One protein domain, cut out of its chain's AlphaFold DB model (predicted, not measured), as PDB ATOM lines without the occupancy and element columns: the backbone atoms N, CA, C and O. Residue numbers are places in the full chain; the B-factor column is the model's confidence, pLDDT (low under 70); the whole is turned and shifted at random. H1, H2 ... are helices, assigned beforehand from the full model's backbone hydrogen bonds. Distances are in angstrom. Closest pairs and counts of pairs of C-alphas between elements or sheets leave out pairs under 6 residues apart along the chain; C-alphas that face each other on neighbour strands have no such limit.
ATOM      1  N   GLU A 399      49.955  21.603 -26.211       60.19
ATOM      2  CA  GLU A 399      50.168  21.497 -24.747       60.19
ATOM      3  C   GLU A 399      49.397  20.339 -24.085       60.19
ATOM      4  O   GLU A 399      49.565  20.073 -22.894       60.19
ATOM      5  N   GLY A 400      48.659  19.565 -24.881       71.19
ATOM      6  CA  GLY A 400      47.971  18.350 -24.461       71.19
ATOM      7  C   GLY A 400      46.600  18.294 -25.107       71.19
ATOM      8  O   GLY A 400      45.803  19.200 -24.906       71.19
ATOM      9  N   ILE A 401      46.344  17.241 -25.884       83.75
ATOM     10  CA  ILE A 401      45.091  17.132 -26.626       83.75
ATOM     11  C   ILE A 401      43.950  16.758 -25.673       83.75
ATOM     12  O   ILE A 401      44.039  15.744 -24.974       83.75
ATOM     13  N   HIS A 402      42.890  17.561 -25.651       85.69
ATOM     14  CA  HIS A 402      41.696  17.397 -24.830       85.69
ATOM     15  C   HIS A 402      40.454  17.586 -25.713       85.69
ATOM     16  O   HIS A 402      40.267  18.635 -26.316       85.69
ATOM     17  N   HIS A 403      39.644  16.524 -25.817       90.62
ATOM     18  CA  HIS A 403      38.396  16.456 -26.596       90.62
ATOM     19  C   HIS A 403      38.421  17.088 -28.010       90.62
ATOM     20  O   HIS A 403      37.573  17.934 -28.313       90.62
ATOM     21  N   PRO A 404      39.314  16.646 -28.923       95.06
ATOM     22  CA  PRO A 404      39.419  17.149 -30.298       95.06
ATOM     23  C   PRO A 404      38.287  16.635 -31.210       95.06
ATOM     24  O   PRO A 404      38.525  16.060 -32.277       95.06
ATOM     25  N   VAL A 405      37.041  16.739 -30.752       96.38
ATOM     26  CA  VAL A 405      35.862  16.170 -31.414       96.38
ATOM     27  C   VAL A 405      35.613  16.879 -32.742       96.38
ATOM     28  O   VAL A 405      35.473  16.211 -33.768       96.38
ATOM     29  N   MET A 406      35.612  18.218 -32.751       96.06
ATOM     30  CA  MET A 406      35.486  19.011 -33.977       96.06
ATOM     31  C   MET A 406      36.616  18.688 -34.954       96.06
ATOM     32  O   MET A 406      36.364  18.344 -36.107       96.06
ATOM     33  N   GLU A 407      37.861  18.711 -34.489       95.31
ATOM     34  CA  GLU A 407      39.027  18.467 -35.328       95.31
ATOM     35  C   GLU A 407      39.003  17.059 -35.923       95.31
ATOM     36  O   GLU A 407      39.317  16.876 -37.098       95.31
ATOM     37  N   THR A 408      38.594  16.057 -35.147       95.75
ATOM     38  CA  THR A 408      38.484  14.682 -35.638       95.75
ATOM     39  C   THR A 408      37.360  14.557 -36.661       95.75
ATOM     40  O   THR A 408      37.585  14.012 -37.747       95.75
ATOM     41  N   PHE A 409      36.171  15.085 -36.359       96.38
ATOM     42  CA  PHE A 409      34.998  15.017 -37.231       96.38
ATOM     43  C   PHE A 409      35.226  15.726 -38.574       96.38
ATOM     44  O   PHE A 409      34.962  15.154 -39.635       96.38
ATOM     45  N   GLU A 410      35.784  16.936 -38.542       95.38
ATOM     46  CA  GLU A 410      36.099  17.713 -39.742       95.38
ATOM     47  C   GLU A 410      37.323  17.176 -40.492       95.38
ATOM     48  O   GLU A 410      37.432  17.344 -41.708       95.38
ATOM     49  N   GLY A 411      38.242  16.513 -39.785       94.12
ATOM     50  CA  GLY A 411      39.556  16.161 -40.307       94.12
ATOM     51  C   GLY A 411      40.499  17.362 -40.333       94.12
ATOM     52  O   GLY A 411      41.102  17.653 -41.362       94.12
ATOM     53  N   GLN A 412      40.619  18.084 -39.221       93.06
ATOM     54  CA  GLN A 412      41.638  19.113 -39.028       93.06
ATOM     55  C   GLN A 412      42.965  18.489 -38.557       93.06
ATOM     56  O   GLN A 412      42.972  17.408 -37.966       93.06
ATOM     57  N   PRO A 413      44.118  19.136 -38.808       91.31
ATOM     58  CA  PRO A 413      45.409  18.612 -38.370       91.31
ATOM     59  C   PRO A 413      45.527  18.528 -36.839       91.31
ATOM     60  O   PRO A 413      45.561  19.559 -36.171       91.31
ATOM     61  N   LEU A 414      45.692  17.313 -36.307       90.81
ATOM     62  CA  LEU A 414      45.917  17.043 -34.880       90.81
ATOM     63  C   LEU A 414      47.363  16.675 -34.524       90.81
ATOM     64  O   LEU A 414      47.804  16.864 -33.396       90.81
ATOM     65  N   VAL A 415      48.132  16.137 -35.470       89.44
ATOM     66  CA  VAL A 415      49.512  15.699 -35.216       89.44
ATOM     67  C   VAL A 415      50.412  16.162 -36.351       89.44
ATOM     68  O   VAL A 415      50.157  15.879 -37.523       89.44
ATOM     69  N   GLU A 416      51.492  16.873 -36.016       87.00
ATOM     70  CA  GLU A 416      52.430  17.375 -37.022       87.00
ATOM     71  C   GLU A 416      53.054  16.216 -37.816       87.00
ATOM     72  O   GLU A 416      53.649  15.291 -37.261       87.00
ATOM     73  N   GLY A 417      52.962  16.289 -39.146       83.88
ATOM     74  CA  GLY A 417      53.542  15.293 -40.049       83.88
ATOM     75  C   GLY A 417      52.641  14.095 -40.357       83.88
ATOM     76  O   GLY A 417      53.062  13.239 -41.136       83.88
ATOM     77  N   ILE A 418      51.425  14.056 -39.806       87.81
ATOM     78  CA  ILE A 418      50.362  13.145 -40.238       87.81
ATOM     79  C   ILE A 418      49.332  13.970 -41.003       87.81
ATOM     80  O   ILE A 418      48.786  14.939 -40.474       87.81
ATOM     81  N   ASP A 419      49.093  13.605 -42.260       87.56
ATOM     82  CA  ASP A 419      48.146  14.329 -43.101       87.56
ATOM     83  C   ASP A 419      46.714  14.146 -42.554       87.56
ATOM     84  O   ASP A 419      46.313  13.017 -42.246       87.56
ATOM     85  N   PRO A 420      45.944  15.237 -42.394       89.69
ATOM     86  CA  PRO A 420      44.546  15.149 -42.002       89.69
ATOM     87  C   PRO A 420      43.694  14.504 -43.098       89.69
ATOM     88  O   PRO A 420      43.973  14.663 -44.289       89.69
ATOM     89  N   VAL A 421      42.620  13.823 -42.695       92.12
ATOM     90  CA  VAL A 421      41.652  13.218 -43.617       92.12
ATOM     91  C   VAL A 421      40.262  13.734 -43.280       92.12
ATOM     92  O   VAL A 421      39.791  13.504 -42.171       92.12
ATOM     93  N   HIS A 476      20.645   5.488 -43.395       89.38
ATOM     94  CA  HIS A 476      21.255   4.314 -44.036       89.38
ATOM     95  C   HIS A 476      20.251   3.214 -44.444       89.38
ATOM     96  O   HIS A 476      20.616   2.041 -44.542       89.38
ATOM     97  N   THR A 477      18.995   3.575 -44.734       80.56
ATOM     98  CA  THR A 477      17.890   2.627 -45.003       80.56
ATOM     99  C   THR A 477      18.119   1.683 -46.185       80.56
ATOM    100  O   THR A 477      17.560   0.587 -46.227       80.56
ATOM    101  N   ASP A 478      18.894   2.120 -47.177       76.69
ATOM    102  CA  ASP A 478      19.037   1.423 -48.461       76.69
ATOM    103  C   ASP A 478      20.209   0.439 -48.493       76.69
ATOM    104  O   ASP A 478      20.334  -0.347 -49.438       76.69
ATOM    105  N   VAL A 479      21.078   0.494 -47.482       65.81
ATOM    106  CA  VAL A 479      22.366  -0.205 -47.487       65.81
ATOM    107  C   VAL A 479      22.513  -1.202 -46.346       65.81
ATOM    108  O   VAL A 479      23.149  -2.229 -46.557       65.81
ATOM    109  N   GLU A 480      21.887  -0.974 -45.187       77.69
ATOM    110  CA  GLU A 480      22.085  -1.817 -44.002       77.69
ATOM    111  C   GLU A 480      20.796  -1.988 -43.179       77.69
ATOM    112  O   GLU A 480      20.002  -1.058 -43.038       77.69
ATOM    113  N   THR A 481      20.588  -3.174 -42.593       87.06
ATOM    114  CA  THR A 481      19.610  -3.339 -41.499       87.06
ATOM    115  C   THR A 481      20.192  -2.823 -40.176       87.06
ATOM    116  O   THR A 481      21.418  -2.720 -40.064       87.06
ATOM    117  N   PRO A 482      19.371  -2.563 -39.136       88.81
ATOM    118  CA  PRO A 482      19.881  -2.189 -37.814       88.81
ATOM    119  C   PRO A 482      20.951  -3.143 -37.272       88.81
ATOM    120  O   PRO A 482      21.964  -2.703 -36.741       88.81
ATOM    121  N   GLU A 483      20.804  -4.455 -37.467       89.06
ATOM    122  CA  GLU A 483      21.793  -5.435 -37.004       89.06
ATOM    123  C   GLU A 483      23.109  -5.353 -37.779       89.06
ATOM    124  O   GLU A 483      24.186  -5.547 -37.204       89.06
ATOM    125  N   GLN A 484      23.040  -5.089 -39.086       89.19
ATOM    126  CA  GLN A 484      24.238  -4.916 -39.900       89.19
ATOM    127  C   GLN A 484      24.948  -3.606 -39.553       89.19
ATOM    128  O   GLN A 484      26.166  -3.611 -39.384       89.19
ATOM    129  N   MET A 485      24.195  -2.523 -39.352       91.62
ATOM    130  CA  MET A 485      24.741  -1.239 -38.919       91.62
ATOM    131  C   MET A 485      25.377  -1.337 -37.528       91.62
ATOM    132  O   MET A 485      26.494  -0.870 -37.332       91.62
ATOM    133  N   GLN A 486      24.734  -2.025 -36.579       93.56
ATOM    134  CA  GLN A 486      25.343  -2.297 -35.276       93.56
ATOM    135  C   GLN A 486      26.645  -3.089 -35.423       93.56
ATOM    136  O   GLN A 486      27.649  -2.743 -34.814       93.56
ATOM    137  N   SER A 487      26.648  -4.125 -36.268       90.31
ATOM    138  CA  SER A 487      27.852  -4.926 -36.509       90.31
ATOM    139  C   SER A 487      28.981  -4.086 -37.111       90.31
ATOM    140  O   SER A 487      30.144  -4.301 -36.781       90.31
ATOM    141  N   LEU A 488      28.657  -3.137 -37.994       89.75
ATOM    142  CA  LEU A 488      29.625  -2.198 -38.549       89.75
ATOM    143  C   LEU A 488      30.231  -1.310 -37.453       89.75
ATOM    144  O   LEU A 488      31.455  -1.232 -37.354       89.75
ATOM    145  N   ILE A 489      29.391  -0.701 -36.614       91.75
ATOM    146  CA  ILE A 489      29.828   0.128 -35.480       91.75
ATOM    147  C   ILE A 489      30.742  -0.684 -34.554       91.75
ATOM    148  O   ILE A 489      31.868  -0.268 -34.288       91.75
ATOM    149  N   ASP A 490      30.311  -1.884 -34.151       91.44
ATOM    150  CA  ASP A 490      31.076  -2.770 -33.268       91.44
ATOM    151  C   ASP A 490      32.441  -3.147 -33.871       91.44
ATOM    152  O   ASP A 490      33.447  -3.206 -33.161       91.44
ATOM    153  N   ASN A 491      32.501  -3.394 -35.185       88.31
ATOM    154  CA  ASN A 491      33.748  -3.721 -35.877       88.31
ATOM    155  C   ASN A 491      34.702  -2.523 -35.943       88.31
ATOM    156  O   ASN A 491      35.900  -2.700 -35.722       88.31
ATOM    157  N   VAL A 492      34.187  -1.324 -36.236       90.94
ATOM    158  CA  VAL A 492      34.978  -0.084 -36.267       90.94
ATOM    159  C   VAL A 492      35.554   0.204 -34.884       90.94
ATOM    160  O   VAL A 492      36.773   0.292 -34.730       90.94
ATOM    161  N   GLN A 493      34.692   0.262 -33.872       94.69
ATOM    162  CA  GLN A 493      35.082   0.578 -32.501       94.69
ATOM    163  C   GLN A 493      36.015  -0.488 -31.919       94.69
ATOM    164  O   GLN A 493      37.051  -0.164 -31.339       94.69
ATOM    165  N   GLY A 494      35.715  -1.772 -32.147       91.81
ATOM    166  CA  GLY A 494      36.565  -2.884 -31.726       91.81
ATOM    167  C   GLY A 494      37.950  -2.863 -32.380       91.81
ATOM    168  O   GLY A 494      38.949  -3.080 -31.696       91.81
ATOM    169  N   ASN A 495      38.038  -2.551 -33.680       91.50
ATOM    170  CA  ASN A 495      39.321  -2.427 -34.377       91.50
ATOM    171  C   ASN A 495      40.175  -1.290 -33.805       91.50
ATOM    172  O   ASN A 495      41.357  -1.495 -33.525       91.50
ATOM    173  N   VAL A 496      39.576  -0.110 -33.620       94.62
ATOM    174  CA  VAL A 496      40.260   1.056 -33.049       94.62
ATOM    175  C   VAL A 496      40.727   0.755 -31.630       94.62
ATOM    176  O   VAL A 496      41.894   0.986 -31.324       94.62
ATOM    177  N   ALA A 497      39.869   0.170 -30.791       95.50
ATOM    178  CA  ALA A 497      40.199  -0.166 -29.410       95.50
ATOM    179  C   ALA A 497      41.367  -1.164 -29.305       95.50
ATOM    180  O   ALA A 497      42.310  -0.923 -28.550       95.50
ATOM    181  N   ASP A 498      41.350  -2.251 -30.085       93.19
ATOM    182  CA  ASP A 498      42.418  -3.262 -30.070       93.19
ATOM    183  C   ASP A 498      43.774  -2.671 -30.491       93.19
ATOM    184  O   ASP A 498      44.818  -2.980 -29.906       93.19
ATOM    185  N   ARG A 499      43.769  -1.809 -31.512       95.75
ATOM    186  CA  ARG A 499      44.979  -1.169 -32.042       95.75
ATOM    187  C   ARG A 499      45.508  -0.085 -31.119       95.75
ATOM    188  O   ARG A 499      46.711  -0.045 -30.860       95.75
ATOM    189  N   LEU A 500      44.623   0.745 -30.574       96.69
ATOM    190  CA  LEU A 500      44.971   1.759 -29.585       96.69
ATOM    191  C   LEU A 500      45.607   1.115 -28.349       96.69
ATOM    192  O   LEU A 500      46.689   1.529 -27.939       96.69
ATOM    193  N   ALA A 501      45.015   0.033 -27.833       96.62
ATOM    194  CA  ALA A 501      45.581  -0.725 -26.720       96.62
ATOM    195  C   ALA A 501      46.974  -1.287 -27.055       96.62
ATOM    196  O   ALA A 501      47.892  -1.211 -26.237       96.62
ATOM    197  N   ALA A 502      47.178  -1.803 -28.274       94.56
ATOM    198  CA  ALA A 502      48.489  -2.283 -28.710       94.56
ATOM    199  C   ALA A 502      49.538  -1.159 -28.796       94.56
ATOM    200  O   ALA A 502      50.691  -1.372 -28.411       94.56
ATOM    201  N   VAL A 503      49.157   0.029 -29.279       96.19
ATOM    202  CA  VAL A 503      50.021   1.220 -29.299       96.19
ATOM    203  C   VAL A 503      50.385   1.631 -27.871       96.19
ATOM    204  O   VAL A 503      51.568   1.787 -27.571       96.19
ATOM    205  N   GLN A 504      49.404   1.719 -26.972       95.94
ATOM    206  CA  GLN A 504      49.603   2.081 -25.566       95.94
ATOM    207  C   GLN A 504      50.509   1.094 -24.821       95.94
ATOM    208  O   GLN A 504      51.451   1.510 -24.148       95.94
ATOM    209  N   ASP A 505      50.302  -0.213 -25.000       95.88
ATOM    210  CA  ASP A 505      51.130  -1.265 -24.390       95.88
ATOM    211  C   ASP A 505      52.606  -1.200 -24.826       95.88
ATOM    212  O   ASP A 505      53.489  -1.738 -24.148       95.88
ATOM    213  N   ASN A 506      52.886  -0.560 -25.967       94.69
ATOM    214  CA  ASN A 506      54.230  -0.388 -26.519       94.69
ATOM    215  C   ASN A 506      54.737   1.061 -26.426       94.69
ATOM    216  O   ASN A 506      55.850   1.341 -26.883       94.69
ATOM    217  N   LEU A 507      53.977   1.961 -25.796       93.31
ATOM    218  CA  LEU A 507      54.375   3.340 -25.549       93.31
ATOM    219  C   LEU A 507      55.406   3.370 -24.409       93.31
ATOM    220  O   LEU A 507      55.078   3.374 -23.224       93.31
ATOM    221  N   GLY A 508      56.686   3.307 -24.773       87.88
ATOM    222  CA  GLY A 508      57.804   3.421 -23.834       87.88
ATOM    223  C   GLY A 508      58.336   4.849 -23.711       87.88
ATOM    224  O   GLY A 508      58.055   5.695 -24.551       87.88
ATOM    225  N   ASP A 509      59.206   5.086 -22.722       86.94
ATOM    226  CA  ASP A 509      59.857   6.391 -22.482       86.94
ATOM    227  C   ASP A 509      60.652   6.938 -23.692       86.94
ATOM    228  O   ASP A 509      60.935   8.131 -23.763       86.94
ATOM    229  N   ASP A 510      61.058   6.060 -24.617       87.62
ATOM    230  CA  ASP A 510      61.812   6.411 -25.829       87.62
ATOM    231  C   ASP A 510      60.903   6.720 -27.040       87.62
ATOM    232  O   ASP A 510      61.417   7.063 -28.110       87.62
ATOM    233  N   ALA A 511      59.578   6.562 -26.915       89.81
ATOM    234  CA  ALA A 511      58.642   6.851 -27.996       89.81
ATOM    235  C   ALA A 511      58.615   8.361 -28.306       89.81
ATOM    236  O   ALA A 511      58.690   9.179 -27.385       89.81
ATOM    237  N   PRO A 512      58.512   8.763 -29.586       91.19
ATOM    238  CA  PRO A 512      58.344  10.169 -29.927       91.19
ATOM    239  C   PRO A 512      57.069  10.757 -29.316       91.19
ATOM    240  O   PRO A 512      56.026  10.109 -29.291       91.19
ATOM    241  N   GLU A 513      57.141  12.020 -28.901       90.25
ATOM    242  CA  GLU A 513      56.028  12.756 -28.282       90.25
ATOM    243  C   GLU A 513      54.757  12.764 -29.145       90.25
ATOM    244  O   GLU A 513      53.658  12.595 -28.624       90.25
ATOM    245  N   TRP A 514      54.904  12.845 -30.471       91.25
ATOM    246  CA  TRP A 514      53.769  12.820 -31.396       91.25
ATOM    247  C   TRP A 514      52.957  11.516 -31.322       91.25
ATOM    248  O   TRP A 514      51.762  11.528 -31.594       91.25
ATOM    249  N   VAL A 515      53.571  10.389 -30.932       93.38
ATOM    250  CA  VAL A 515      52.850   9.116 -30.765       93.38
ATOM    251  C   VAL A 515      51.905   9.209 -29.569       93.38
ATOM    252  O   VAL A 515      50.765   8.760 -29.652       93.38
ATOM    253  N   ALA A 516      52.350   9.837 -28.478       92.25
ATOM    254  CA  ALA A 516      51.499  10.100 -27.321       92.25
ATOM    255  C   ALA A 516      50.389  11.110 -27.656       92.25
ATOM    256  O   ALA A 516      49.259  10.921 -27.222       92.25
ATOM    257  N   GLN A 517      50.679  12.125 -28.480       91.50
ATOM    258  CA  GLN A 517      49.658  13.047 -28.994       91.50
ATOM    259  C   GLN A 517      48.612  12.315 -29.845       91.50
ATOM    260  O   GLN A 517      47.424  12.513 -29.640       91.50
ATOM    261  N   ALA A 518      49.018  11.412 -30.742       93.31
ATOM    262  CA  ALA A 518      48.080  10.616 -31.537       93.31
ATOM    263  C   ALA A 518      47.170   9.741 -30.657       93.31
ATOM    264  O   ALA A 518      45.973   9.648 -30.917       93.31
ATOM    265  N   VAL A 519      47.720   9.129 -29.603       94.50
ATOM    266  CA  VAL A 519      46.935   8.383 -28.604       94.50
ATOM    267  C   VAL A 519      45.941   9.310 -27.899       94.50
ATOM    268  O   VAL A 519      44.752   9.007 -27.890       94.50
ATOM    269  N   ALA A 520      46.403  10.458 -27.393       93.19
ATOM    270  CA  ALA A 520      45.557  11.440 -26.719       93.19
ATOM    271  C   ALA A 520      44.448  11.986 -27.630       93.19
ATOM    272  O   ALA A 520      43.328  12.178 -27.172       93.19
ATOM    273  N   ALA A 521      44.721  12.170 -28.924       93.75
ATOM    274  CA  ALA A 521      43.721  12.596 -29.894       93.75
ATOM    275  C   ALA A 521      42.582  11.582 -30.041       93.75
ATOM    276  O   ALA A 521      41.413  11.949 -29.987       93.75
ATOM    277  N   ILE A 522      42.923  10.300 -30.184       95.75
ATOM    278  CA  ILE A 522      41.936   9.229 -30.361       95.75
ATOM    279  C   ILE A 522      41.152   8.989 -29.065       95.75
ATOM    280  O   ILE A 522      39.943   8.765 -29.106       95.75
ATOM    281  N   GLU A 523      41.825   9.027 -27.911       95.12
ATOM    282  CA  GLU A 523      41.171   8.890 -26.605       95.12
ATOM    283  C   GLU A 523      40.274  10.085 -26.286       95.12
ATOM    284  O   GLU A 523      39.154   9.892 -25.819       95.12
ATOM    285  N   GLY A 524      40.754  11.299 -26.560       93.56
ATOM    286  CA  GLY A 524      40.028  12.538 -26.324       93.56
ATOM    287  C   GLY A 524      38.794  12.674 -27.210       93.56
ATOM    288  O   GLY A 524      37.760  13.118 -26.727       93.56
ATOM    289  N   ASP A 525      38.872  12.267 -28.483       96.06
ATOM    290  CA  ASP A 525      37.704  12.219 -29.374       96.06
ATOM    291  C   ASP A 525      36.619  11.268 -28.841       96.06
ATOM    292  O   ASP A 525      35.425  11.538 -28.955       96.06
ATOM    293  N   GLY A 526      37.025  10.139 -28.254       95.56
ATOM    294  CA  GLY A 526      36.134   9.233 -27.529       95.56
ATOM    295  C   GLY A 526      35.154   8.428 -28.392       95.56
ATOM    296  O   GLY A 526      34.540   7.488 -27.887       95.56
ATOM    297  N   SER A 527      35.032   8.703 -29.697       96.62
ATOM    298  CA  SER A 527      34.092   7.998 -30.586       96.62
ATOM    299  C   SER A 527      34.562   6.602 -31.001       96.62
ATOM    300  O   SER A 527      33.797   5.826 -31.583       96.62
ATOM    301  N   GLN A 528      35.835   6.289 -30.733       96.00
ATOM    302  CA  GLN A 528      36.528   5.095 -31.223       96.00
ATOM    303  C   GLN A 528      36.455   4.974 -32.754       96.00
ATOM    304  O   GLN A 528      36.246   3.899 -33.312       96.00
ATOM    305  N   GLY A 529      36.636   6.107 -33.436       94.31
ATOM    306  CA  GLY A 529      36.700   6.197 -34.892       94.31
ATOM    307  C   GLY A 529      35.354   6.365 -35.592       94.31
ATOM    308  O   GLY A 529      35.339   6.428 -36.815       94.31
ATOM    309  N   ILE A 530      34.233   6.471 -34.876       96.25
ATOM    310  CA  ILE A 530      32.927   6.723 -35.507       96.25
ATOM    311  C   ILE A 530      32.834   8.145 -36.071       96.25
ATOM    312  O   ILE A 530      32.275   8.324 -37.152       96.25
ATOM    313  N   HIS A 531      33.428   9.145 -35.406       96.56
ATOM    314  CA  HIS A 531      33.465  10.513 -35.933       96.56
ATOM    315  C   HIS A 531      34.256  10.591 -37.244       96.56
ATOM    316  O   HIS A 531      33.805  11.221 -38.200       96.56
ATOM    317  N   ASN A 532      35.407   9.908 -37.318       96.19
ATOM    318  CA  ASN A 532      36.222   9.842 -38.529       96.19
ATOM    319  C   ASN A 532      37.178   8.638 -38.528       96.19
ATOM    320  O   ASN A 532      38.328   8.713 -38.079       96.19
ATOM    321  N   TYR A 533      36.705   7.512 -39.066       93.50
ATOM    322  CA  TYR A 533      37.476   6.268 -39.068       93.50
ATOM    323  C   TYR A 533      38.741   6.376 -39.922       93.50
ATOM    324  O   TYR A 533      39.789   5.863 -39.538       93.50
ATOM    325  N   ALA A 534      38.670   7.071 -41.059       90.88
ATOM    326  CA  ALA A 534      39.801   7.220 -41.967       90.88
ATOM    327  C   ALA A 534      40.950   7.996 -41.307       90.88
ATOM    328  O   ALA A 534      42.100   7.552 -41.368       90.88
ATOM    329  N   TYR A 535      40.641   9.099 -40.616       94.38
ATOM    330  CA  TYR A 535      41.662   9.875 -39.921       94.38
ATOM    331  C   TYR A 535      42.201   9.152 -38.680       94.38
ATOM    332  O   TYR A 535      43.415   9.038 -38.504       94.38
ATOM    333  N   THR A 536      41.313   8.548 -37.884       95.50
ATOM    334  CA  THR A 536      41.688   7.702 -36.735       95.50
ATOM    335  C   THR A 536      42.624   6.567 -37.159       95.50
ATOM    336  O   THR A 536      43.644   6.303 -36.520       95.50
ATOM    337  N   ASN A 537      42.325   5.918 -38.286       91.56
ATOM    338  CA  ASN A 537      43.159   4.873 -38.861       91.56
ATOM    339  C   ASN A 537      44.541   5.403 -39.283       91.56
ATOM    340  O   ASN A 537      45.545   4.742 -39.015       91.56
ATOM    341  N   ALA A 538      44.617   6.589 -39.894       90.88
ATOM    342  CA  ALA A 538      45.886   7.213 -40.276       90.88
ATOM    343  C   ALA A 538      46.774   7.527 -39.056       90.88
ATOM    344  O   ALA A 538      47.978   7.246 -39.086       90.88
ATOM    345  N   LEU A 539      46.184   8.040 -37.970       94.00
ATOM    346  CA  LEU A 539      46.868   8.274 -36.693       94.00
ATOM    347  C   LEU A 539      47.410   6.961 -36.105       94.00
ATOM    348  O   LEU A 539      48.610   6.853 -35.835       94.00
ATOM    349  N   LEU A 540      46.556   5.936 -35.984       95.00
ATOM    350  CA  LEU A 540      46.938   4.626 -35.446       95.00
ATOM    351  C   LEU A 540      48.021   3.949 -36.277       95.00
ATOM    352  O   LEU A 540      49.017   3.494 -35.722       95.00
ATOM    353  N   THR A 541      47.874   3.887 -37.604       91.75
ATOM    354  CA  THR A 541      48.878   3.210 -38.433       91.75
ATOM    355  C   THR A 541      50.218   3.923 -38.372       91.75
ATOM    356  O   THR A 541      51.254   3.263 -38.308       91.75
ATOM    357  N   SER A 542      50.219   5.256 -38.350       92.06
ATOM    358  CA  SER A 542      51.457   6.016 -38.186       92.06
ATOM    359  C   SER A 542      52.137   5.643 -36.865       92.06
ATOM    360  O   SER A 542      53.312   5.268 -36.871       92.06
ATOM    361  N   ALA A 543      51.394   5.653 -35.753       93.94
ATOM    362  CA  ALA A 543      51.895   5.261 -34.435       93.94
ATOM    363  C   ALA A 543      52.426   3.813 -34.408       93.94
ATOM    364  O   ALA A 543      53.526   3.555 -33.920       93.94
ATOM    365  N   GLU A 544      51.693   2.860 -34.983       94.19
ATOM    366  CA  GLU A 544      52.094   1.452 -35.058       94.19
ATOM    367  C   GLU A 544      53.385   1.250 -35.865       94.19
ATOM    368  O   GLU A 544      54.219   0.416 -35.499       94.19
ATOM    369  N   VAL A 545      53.563   1.995 -36.959       90.19
ATOM    370  CA  VAL A 545      54.791   1.977 -37.768       90.19
ATOM    371  C   VAL A 545      55.975   2.497 -36.960       90.19
ATOM    372  O   VAL A 545      57.032   1.860 -36.957       90.19
ATOM    373  N   GLU A 546      55.803   3.616 -36.255       91.88
ATOM    374  CA  GLU A 546      56.855   4.217 -35.431       91.88
ATOM    375  C   GLU A 546      57.285   3.285 -34.294       91.88
ATOM    376  O   GLU A 546      58.477   3.098 -34.042       91.88
ATOM    377  N   LEU A 547      56.320   2.614 -33.664       92.75
ATOM    378  CA  LEU A 547      56.570   1.625 -32.616       92.75
ATOM    379  C   LEU A 547      57.047   0.265 -33.162       92.75
ATOM    380  O   LEU A 547      57.388  -0.635 -32.391       92.75
ATOM    381  N   GLY A 548      57.103   0.089 -34.486       90.75
ATOM    382  CA  GLY A 548      57.541  -1.149 -35.134       90.75
ATOM    383  C   GLY A 548      56.579  -2.329 -34.957       90.75
ATOM    384  O   GLY A 548      57.001  -3.483 -35.081       90.75
ATOM    385  N   LEU A 549      55.305  -2.051 -34.666       87.94
ATOM    386  CA  LEU A 549      54.235  -3.043 -34.524       87.94
ATOM    387  C   LEU A 549      53.789  -3.596 -35.882       87.94
ATOM    388  O   LEU A 549      53.444  -4.774 -35.995       87.94
ATOM    389  N   VAL A 550      53.870  -2.772 -36.929       82.31
ATOM    390  CA  VAL A 550      53.567  -3.148 -38.315       82.31
ATOM    391  C   VAL A 550      54.709  -2.752 -39.249       82.31
ATOM    392  O   VAL A 550      55.489  -1.842 -38.979       82.31
ATOM    393  N   SER A 551      54.850  -3.469 -40.367       60.16
ATOM    394  CA  SER A 551      55.863  -3.171 -41.385       60.16
ATOM    395  C   SER A 551      55.236  -2.433 -42.572       60.16
ATOM    396  O   SER A 551      54.598  -3.071 -43.406       60.16
ATOM    397  N   GLY A 552      55.454  -1.122 -42.676       52.91
ATOM    398  CA  GLY A 552      54.948  -0.246 -43.745       52.91
ATOM    399  C   GLY A 552      55.363   1.201 -43.467       52.91
ATOM    400  O   GLY A 552      55.756   1.486 -42.347       52.91
ATOM    401  N   GLY A 553      55.397   2.092 -44.459       50.16
ATOM    402  CA  GLY A 553      55.538   3.536 -44.197       50.16
ATOM    403  C   GLY A 553      54.186   4.149 -43.825       50.16
ATOM    404  O   GLY A 553      53.187   3.435 -43.848       50.16
ATOM    405  N   THR A 554      54.155   5.454 -43.535       49.22
ATOM    406  CA  THR A 554      52.916   6.248 -43.477       49.22
ATOM    407  C   THR A 554      52.025   5.904 -44.673       49.22
ATOM    408  O   THR A 554      52.497   5.909 -45.815       49.22
ATOM    409  N   LEU A 555      50.779   5.519 -44.395       48.88
ATOM    410  CA  LEU A 555      49.809   5.114 -45.410       48.88
ATOM    411  C   LEU A 555      49.531   6.285 -46.357       48.88
ATOM    412  O   LEU A 555      49.355   7.415 -45.913       48.88
ATOM    413  N   SER A 556      49.508   6.015 -47.659       48.97
ATOM    414  CA  SER A 556      48.941   6.947 -48.639       48.97
ATOM    415  C   SER A 556      47.407   6.907 -48.617       48.97
ATOM    416  O   SER A 556      46.833   5.935 -48.129       48.97
ATOM    417  N   ASP A 557      46.737   7.902 -49.207       43.16
ATOM    418  CA  ASP A 557      45.269   7.925 -49.378       43.16
ATOM    419  C   ASP A 557      44.703   6.601 -49.944       43.16
ATOM    420  O   ASP A 557      43.659   6.117 -49.504       43.16
ATOM    421  N   ASP A 558      45.431   5.966 -50.875       42.66
ATOM    422  CA  ASP A 558      45.057   4.679 -51.484       42.66
ATOM    423  C   ASP A 558      45.101   3.510 -50.477       42.66
ATOM    424  O   ASP A 558      44.344   2.546 -50.606       42.66
ATOM    425  N   ASP A 559      45.973   3.580 -49.467       45.69
ATOM    426  CA  ASP A 559      46.096   2.561 -48.421       45.69
ATOM    427  C   ASP A 559      45.022   2.743 -47.332       45.69
ATOM    428  O   ASP A 559      44.534   1.759 -46.775       45.69
ATOM    429  N   VAL A 560      44.610   3.989 -47.059       44.78
ATOM    430  CA  VAL A 560      43.500   4.308 -46.145       44.78
ATOM    431  C   VAL A 560      42.177   3.819 -46.734       44.78
ATOM    432  O   VAL A 560      41.425   3.138 -46.041       44.78
ATOM    433  N   SER A 561      41.931   4.059 -48.027       43.84
ATOM    434  CA  SER A 561      40.744   3.546 -48.727       43.84
ATOM    435  C   SER A 561      40.692   2.013 -48.744       43.84
ATOM    436  O   SER A 561      39.628   1.439 -48.543       43.84
ATOM    437  N   ALA A 562      41.830   1.337 -48.931       43.09
ATOM    438  CA  ALA A 562      41.885  -0.125 -48.945       43.09
ATOM    439  C   ALA A 562      41.661  -0.763 -47.558       43.09
ATOM    440  O   ALA A 562      41.139  -1.871 -47.480       43.09
ATOM    441  N   LEU A 563      42.044  -0.080 -46.471       42.91
ATOM    442  CA  LEU A 563      41.793  -0.514 -45.088       42.91
ATOM    443  C   LEU A 563      40.357  -0.220 -44.635       42.91
ATOM    444  O   LEU A 563      39.789  -0.992 -43.862       42.91
ATOM    445  N   VAL A 564      39.759   0.860 -45.143       45.62
ATOM    446  CA  VAL A 564      38.318   1.118 -45.038       45.62
ATOM    447  C   VAL A 564      37.550  -0.017 -45.730       45.62
ATOM    448  O   VAL A 564      36.696  -0.621 -45.095       45.62
ATOM    449  N   ASP A 565      37.942  -0.421 -46.940       41.81
ATOM    450  CA  ASP A 565      37.348  -1.560 -47.667       41.81
ATOM    451  C   ASP A 565      37.633  -2.947 -47.032       41.81
ATOM    452  O   ASP A 565      36.991  -3.935 -47.380       41.81
ATOM    453  N   GLU A 566      38.610  -3.073 -46.121       43.88
ATOM    454  CA  GLU A 566      38.901  -4.336 -45.413       43.88
ATOM    455  C   GLU A 566      38.051  -4.500 -44.136       43.88
ATOM    456  O   GLU A 566      37.779  -5.628 -43.713       43.88
ATOM    457  N   VAL A 567      37.597  -3.387 -43.544       45.44
ATOM    458  CA  VAL A 567      36.704  -3.352 -42.367       45.44
ATOM    459  C   VAL A 567      35.234  -3.158 -42.763       45.44
ATOM    460  O   VAL A 567      34.346  -3.672 -42.082       45.44
ATOM    461  N   LEU A 568      34.967  -2.510 -43.899       44.22
ATOM    462  CA  LEU A 568      33.654  -2.450 -44.536       44.22
ATOM    463  C   LEU A 568      33.503  -3.646 -45.496       44.22
ATOM    464  O   LEU A 568      34.262  -3.738 -46.455       44.22
TER     465      LEU A 568
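What this domain is: This is residues 399 to 421 and 476 to 568 of the 618 residues of the protein "Cytochrome c domain-containing protein" of Anaerolineaceae bacterium (UniProt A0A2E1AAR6). Three helices, H2, H3 and H4, make an up-and-down bundle, each running against the one before it in the chain, and the early part of the long helix H2, before residue 492, runs on past the other two. H5 crosses H4 on the side away from H3, and the short H1 sits by the last residues of H3. The printed part has 116 residues with five named helices, in the order H1, H2, H3, H4, H5, and no named strand; its class is all helix. It is compact, with a radius of gyration of the C-alphas of 14.2 A, and its outline is elongated, 48 by 30 by 25 A.

Where its parts are: H2, the longest helix, holds residues 482 to 505 and is 34.0 A long, from C-alpha 482 at (19.881, -2.189, -37.814) to C-alpha 505 at (51.130, -1.265, -24.390). H3 is residues 513 to 525, 18.4 A, and H4 is residues 533 to 546, 19.8 A. H5 is residues 557 to 567, 15.8 A, and ends with C-alpha 567 at (36.704, -3.352, -42.367). H1 is residues 405 to 410, 8.5 A.

How they stand to each other: H2 touches H4 with its residues 492 to 503 alone, at a shallow tilt of 24 degrees, the same way; the closest C-alphas, of Val 503 and Glu 544, are 6.1 A apart. H2 and H3, a helical hairpin, only just touch, with 3 pairs of C-alphas within 8 A, the closest those of Leu 500 and Val 519 at 7.0 A; they run opposite ways at a shallow tilt of 29 degrees. H3 and H4, also a helical hairpin, touch at a shallow tilt of 27 degrees, opposite ways, closest at the C-alphas of Val 515 and Ala 543, 5.4 A. H4 touches H5 with residues 533 to 538 alone, about perpendicular at 74 degrees; the closest C-alphas are those of Ala 534 and Val 560, 6.3 A. H1 and H3 only just touch, with 3 pairs of C-alphas within 8 A, the closest those of Val 405 and Asp 525 at 4.8 A, about perpendicular at 85 degrees. H5 is apart from H1 and H3. In H1, H2, H3, H4 and H5 every O i to N i+4 pair is within hydrogen-bond range.

The domain as a whole: The two C-alphas farthest apart, of Asp 478 and Asp 510, are 48.6 A apart. Residues 422 to 475 are not printed, and C-alphas 421 and 476 are 22.3 A apart across this cut, which falls in the link from H1 to H2. The links from H2 to H3, H3 to H4 and H4 to H5 are short. The mean pLDDT of the printed part is 84.1; residues 399, 479 and 551 to 568 are under 70, and the mean of H5 is 44.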